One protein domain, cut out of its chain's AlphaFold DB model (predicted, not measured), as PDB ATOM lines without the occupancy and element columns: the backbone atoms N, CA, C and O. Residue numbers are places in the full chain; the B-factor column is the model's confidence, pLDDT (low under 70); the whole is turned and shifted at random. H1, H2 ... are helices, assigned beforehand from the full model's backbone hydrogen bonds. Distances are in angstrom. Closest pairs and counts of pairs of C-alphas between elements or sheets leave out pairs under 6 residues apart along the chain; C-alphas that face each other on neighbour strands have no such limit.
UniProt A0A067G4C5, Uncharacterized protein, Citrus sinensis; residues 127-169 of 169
ATOM      1  N   ARG A 127      73.797 -18.478  -9.232       88.00
ATOM      2  CA  ARG A 127      72.564 -19.239  -9.421       88.00
ATOM      3  C   ARG A 127      72.858 -20.445 -10.312       88.00
ATOM      4  O   ARG A 127      73.406 -20.283 -11.401       88.00
ATOM      5  N   GLU A 128      72.425 -21.622  -9.873       88.19
ATOM      6  CA  GLU A 128      72.508 -22.825 -10.694       88.19
ATOM      7  C   GLU A 128      71.781 -22.607 -12.031       88.19
ATOM      8  O   GLU A 128      70.618 -22.170 -12.045       88.19
ATOM      9  N   PRO A 129      72.450 -22.869 -13.168       88.25
ATOM     10  CA  PRO A 129      71.846 -22.685 -14.473       88.25
ATOM     11  C   PRO A 129      70.664 -23.636 -14.629       88.25
ATOM     12  O   PRO A 129      70.691 -24.786 -14.188       88.25
ATOM     13  N   THR A 130      69.613 -23.174 -15.303       88.69
ATOM     14  CA  THR A 130      68.507 -24.068 -15.649       88.69
ATOM     15  C   THR A 130      69.002 -25.165 -16.592       88.69
ATOM     16  O   THR A 130      69.961 -24.972 -17.346       88.69
ATOM     17  N   ASN A 131      68.313 -26.308 -16.609       89.25
ATOM     18  CA  ASN A 131      68.648 -27.415 -17.513       89.25
ATOM     19  C   ASN A 131      68.732 -26.969 -18.980       89.25
ATOM     20  O   ASN A 131      69.565 -27.471 -19.728       89.25
ATOM     21  N   PHE A 132      67.891 -26.013 -19.383       91.12
ATOM     22  CA  PHE A 132      67.931 -25.423 -20.716       91.12
ATOM     23  C   PHE A 132      69.240 -24.664 -20.963       91.12
ATOM     24  O   PHE A 132      69.952 -24.965 -21.918       91.12
ATOM     25  N   ILE A 133      69.603 -23.742 -20.063       90.12
ATOM     26  CA  ILE A 133      70.835 -22.952 -20.180       90.12
ATOM     27  C   ILE A 133      72.074 -23.850 -20.167       90.12
ATOM     28  O   ILE A 133      72.985 -23.647 -20.965       90.12
ATOM     29  N   LYS A 134      72.089 -24.882 -19.319       91.06
ATOM     30  CA  LYS A 134      73.196 -25.840 -19.253       91.06
ATOM     31  C   LYS A 134      73.324 -26.684 -20.525       91.06
ATOM     32  O   LYS A 134      74.437 -26.924 -20.974       91.06
ATOM     33  N   LYS A 135      72.211 -27.109 -21.134       92.50
ATOM     34  CA  LYS A 135      72.232 -27.824 -22.424       92.50
ATOM     35  C   LYS A 135      72.705 -26.934 -23.573       92.50
ATOM     36  O   LYS A 135      73.408 -27.419 -24.447       92.50
ATOM     37  N   PHE A 136      72.316 -25.660 -23.568       93.75
ATOM     38  CA  PHE A 136      72.633 -24.729 -24.648       93.75
ATOM     39  C   PHE A 136      74.076 -24.207 -24.582       93.75
ATOM     40  O   PHE A 136      74.784 -24.230 -25.581       93.75
ATOM     41  N   LEU A 137      74.528 -23.762 -23.406       92.25
ATOM     42  CA  LEU A 137      75.866 -23.181 -23.220       92.25
ATOM     43  C   LEU A 137      76.933 -24.214 -22.831       92.25
ATOM     44  O   LEU A 137      78.110 -23.869 -22.719       92.25
ATOM     45  N   GLY A 138      76.531 -25.463 -22.586       92.56
ATOM     46  CA  GLY A 138      77.410 -26.506 -22.072       92.56
ATOM     47  C   GLY A 138      78.027 -26.127 -20.726       92.56
ATOM     48  O   GLY A 138      77.465 -25.350 -19.950       92.56
ATOM     49  N   ASP A 139      79.216 -26.660 -20.458       91.25
ATOM     50  CA  ASP A 139      80.016 -26.331 -19.277       91.25
ATOM     51  C   ASP A 139      81.030 -25.214 -19.593       91.25
ATOM     52  O   ASP A 139      82.241 -25.449 -19.623       91.25
ATOM     53  N   GLY A 140      80.539 -24.000 -19.842       90.19
ATOM     54  CA  GLY A 140      81.347 -22.799 -20.090       90.19
ATOM     55  C   GLY A 140      81.408 -21.834 -18.899       90.19
ATOM     56  O   GLY A 140      80.853 -22.090 -17.835       90.19
ATOM     57  N   LEU A 141      82.031 -20.663 -19.086       92.44
ATOM     58  CA  LEU A 141      82.240 -19.657 -18.023       92.44
ATOM     59  C   LEU A 141      80.960 -19.192 -17.308       92.44
ATOM     60  O   LEU A 141      81.003 -18.803 -16.136       92.44
ATOM     61  N   VAL A 142      79.835 -19.183 -18.023       90.88
ATOM     62  CA  VAL A 142      78.534 -18.753 -17.495       90.88
ATOM     63  C   VAL A 142      77.932 -19.820 -16.579       90.88
ATOM     64  O   VAL A 142      77.326 -19.482 -15.568       90.88
ATOM     65  N   THR A 143      78.125 -21.098 -16.903       92.75
ATOM     66  CA  THR A 143      77.449 -22.238 -16.266       92.75
ATOM     67  C   THR A 143      78.322 -22.986 -15.262       92.75
ATOM     68  O   THR A 143      77.789 -23.702 -14.417       92.75
ATOM     69  N   THR A 144      79.647 -22.830 -15.319       92.56
ATOM     70  CA  THR A 144      80.582 -23.456 -14.377       92.56
ATOM     71  C   THR A 144      80.828 -22.590 -13.137       92.56
ATOM     72  O   THR A 144      80.747 -21.353 -13.162       92.56
ATOM     73  N   GLN A 145      81.174 -23.266 -12.037       90.00
ATOM     74  CA  GLN A 145      81.588 -22.673 -10.761       90.00
ATOM     75  C   GLN A 145      82.906 -23.303 -10.263       90.00
ATOM     76  O   GLN A 145      83.407 -24.272 -10.846       90.00
ATOM     77  N   GLY A 146      83.478 -22.745  -9.193       89.56
ATOM     78  CA  GLY A 146      84.632 -23.316  -8.491       89.56
ATOM     79  C   GLY A 146      85.898 -23.455  -9.345       89.56
ATOM     80  O   GLY A 146      86.219 -22.596 -10.167       89.56
ATOM     81  N   GLU A 147      86.634 -24.550  -9.143       92.25
ATOM     82  CA  GLU A 147      87.929 -24.796  -9.796       92.25
ATOM     83  C   GLU A 147      87.813 -24.901 -11.325       92.25
ATOM     84  O   GLU A 147      88.645 -24.355 -12.054       92.25
ATOM     85  N   LYS A 148      86.752 -25.552 -11.825       92.81
ATOM     86  CA  LYS A 148      86.495 -25.677 -13.268       92.81
ATOM     87  C   LYS A 148      86.319 -24.301 -13.907       92.81
ATOM     88  O   LYS A 148      86.957 -24.013 -14.919       92.81
ATOM     89  N   TRP A 149      85.518 -23.442 -13.279       93.38
ATOM     90  CA  TRP A 149      85.351 -22.060 -13.720       93.38
ATOM     91  C   TRP A 149      86.665 -21.279 -13.676       93.38
ATOM     92  O   TRP A 149      86.995 -20.596 -14.642       93.38
ATOM     93  N   PHE A 150      87.447 -21.412 -12.599       93.06
ATOM     94  CA  PHE A 150      88.726 -20.712 -12.450       93.06
ATOM     95  C   PHE A 150      89.711 -21.058 -13.575       93.06
ATOM     96  O   PHE A 150      90.273 -20.157 -14.199       93.06
ATOM     97  N   LYS A 151      89.879 -22.351 -13.892       94.94
ATOM     98  CA  LYS A 151      90.743 -22.810 -14.996       94.94
ATOM     99  C   LYS A 151      90.289 -22.236 -16.339       94.94
ATOM    100  O   LYS A 151      91.104 -21.687 -17.078       94.94
ATOM    101  N   GLN A 152      88.987 -22.306 -16.624       95.00
ATOM    102  CA  GLN A 152      88.409 -21.754 -17.853       95.00
ATOM    103  C   GLN A 152      88.595 -20.233 -17.940       95.00
ATOM    104  O   GLN A 152      88.954 -19.716 -18.995       95.00
ATOM    105  N   ARG A 153      88.382 -19.506 -16.834       94.88
ATOM    106  CA  ARG A 153      88.501 -18.042 -16.788       94.88
ATOM    107  C   ARG A 153      89.942 -17.601 -16.988       94.88
ATOM    108  O   ARG A 153      90.178 -16.676 -17.757       94.88
ATOM    109  N   LYS A 154      90.898 -18.291 -16.357       95.12
ATOM    110  CA  LYS A 154      92.332 -18.031 -16.530       95.12
ATOM    111  C   LYS A 154      92.761 -18.204 -17.986       95.12
ATOM    112  O   LYS A 154      93.455 -17.340 -18.509       95.12
ATOM    113  N   LEU A 155      92.315 -19.278 -18.640       93.88
ATOM    114  CA  LEU A 155      92.615 -19.522 -20.052       93.88
ATOM    115  C   LEU A 155      92.004 -18.442 -20.955       93.88
ATOM    116  O   LEU A 155      92.698 -17.884 -21.797       93.88
ATOM    117  N   ALA A 156      90.726 -18.113 -20.751       94.31
ATOM    118  CA  ALA A 156      90.037 -17.107 -21.554       94.31
ATOM    119  C   ALA A 156      90.670 -15.716 -21.417       94.31
ATOM    120  O   ALA A 156      90.821 -15.016 -22.413       94.31
ATOM    121  N   ASN A 157      91.077 -15.322 -20.206       94.50
ATOM    122  CA  ASN A 157      91.689 -14.016 -19.960       94.50
ATOM    123  C   ASN A 157      92.979 -13.801 -20.765       94.50
ATOM    124  O   ASN A 157      93.232 -12.673 -21.176       94.50
ATOM    125  N   HIS A 158      93.749 -14.860 -21.041       92.25
ATOM    126  CA  HIS A 158      94.975 -14.758 -21.837       92.25
ATOM    127  C   HIS A 158      94.714 -14.175 -23.233       92.25
ATOM    128  O   HIS A 158      95.491 -13.360 -23.715       92.25
ATOM    129  N   ALA A 159      93.589 -14.528 -23.866       92.19
ATOM    130  CA  ALA A 159      93.216 -13.993 -25.179       92.19
ATOM    131  C   ALA A 159      92.952 -12.474 -25.164       92.19
ATOM    132  O   ALA A 159      93.006 -11.828 -26.205       92.19
ATOM    133  N   PHE A 160      92.690 -11.908 -23.985       93.12
ATOM    134  CA  PHE A 160      92.414 -10.488 -23.776       93.12
ATOM    135  C   PHE A 160      93.572  -9.762 -23.076       93.12
ATOM    136  O   PHE A 160      93.389  -8.658 -22.561       93.12
ATOM    137  N   HIS A 161      94.767 -10.360 -23.028       92.31
ATOM    138  CA  HIS A 161      95.964  -9.659 -22.574       92.31
ATOM    139  C   HIS A 161      96.378  -8.589 -23.586       92.31
ATOM    140  O   HIS A 161      96.277  -8.785 -24.796       92.31
ATOM    141  N   VAL A 162      96.900  -7.464 -23.088       93.19
ATOM    142  CA  VAL A 162      97.300  -6.308 -23.911       93.19
ATOM    143  C   VAL A 162      98.265  -6.708 -25.030       93.19
ATOM    144  O   VAL A 162      98.139  -6.224 -26.149       93.19
ATOM    145  N   GLU A 163      99.205  -7.608 -24.750       91.38
ATOM    146  CA  GLU A 163     100.162  -8.124 -25.735       91.38
ATOM    147  C   GLU A 163      99.461  -8.878 -26.871       91.38
ATOM    148  O   GLU A 163      99.720  -8.616 -28.041       91.38
ATOM    149  N   THR A 164      98.512  -9.755 -26.538       90.00
ATOM    150  CA  THR A 164      97.728 -10.515 -27.521       90.00
ATOM    151  C   THR A 164      96.807  -9.613 -28.339       90.00
ATOM    152  O   THR A 164      96.629  -9.845 -29.533       90.00
ATOM    153  N   LEU A 165      96.249  -8.569 -27.723       93.06
ATOM    154  CA  LEU A 165      95.400  -7.601 -28.415       93.06
ATOM    155  C   LEU A 165      96.198  -6.752 -29.410       93.06
ATOM    156  O   LEU A 165      95.724  -6.524 -30.513       93.06
ATOM    157  N   LYS A 166      97.419  -6.333 -29.060       91.12
ATOM    158  CA  LYS A 166      98.289  -5.537 -29.945       91.12
ATOM    159  C   LYS A 166      98.752  -6.288 -31.191       91.12
ATOM    160  O   LYS A 166      98.989  -5.661 -32.210       91.12
ATOM    161  N   VAL A 167      98.928  -7.604 -31.096       80.88
ATOM    162  CA  VAL A 167      99.381  -8.435 -32.226       80.88
ATOM    163  C   VAL A 167      98.260  -8.674 -33.246       80.88
ATOM    164  O   VAL A 167      98.544  -8.975 -34.399       80.88
ATOM    165  N   ASN A 168      96.997  -8.527 -32.832       59.91
ATOM    166  CA  ASN A 168      95.816  -8.820 -33.649       59.91
ATOM    167  C   ASN A 168      94.948  -7.580 -33.956       59.91
ATOM    168  O   ASN A 168      93.815  -7.748 -34.410       59.91
ATOM    169  N   ALA A 169      95.441  -6.369 -33.665       56.41
ATOM    170  CA  ALA A 169      94.796  -5.088 -33.976       56.41
ATOM    171  C   ALA A 169      95.474  -4.433 -35.183       56.41
ATOM    172  O   ALA A 169      94.736  -3.875 -36.023       56.41
TER     173      ALA A 169
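Overview. This is residues 127 to 169 of the 169 residues of an uncharacterized protein of Citrus sinensis (UniProt A0A067G4C5). An open, elongated string of three separate helices: the longest, H2, runs through the middle, with H1 at one end beyond a looping link, residues 138 to 145, and residues 157 to 169, with H3, sticking out at the other. The 43 printed residues, all helix by class, hold H1, H2 and H3 in that order and no named strand. The whole is only just loose, close to extended, with a radius of gyration of the C-alphas of 13.5 A and spans of 39 by 20 by 13 A.

Along the chain. H2, residues 146 to 158, measures 18.9 A and begins at C-alpha 146 (84.632, -23.316, -8.491). H1 is residues 131 to 137, from C-alpha 131 (68.648, -27.415, -17.513). H3 is residues 162 to 167.

Arrangement. H2 and H3 are close but not clearly touching; their closest C-alphas, His 158 and Thr 164, are 7.6 A apart. They run the same way at a steep tilt of 46 degrees. H1 is apart from both. Every O i to N i+4 pair is within hydrogen-bond range in H1 and H3, and 8 of 9 in H2.

Size, cuts and confidence. The C-alphas farthest apart, Asn 131 and Val 167, are 39.0 A apart. The printed part has no cut and no long link. Residues 168 to 169 have pLDDT under 70.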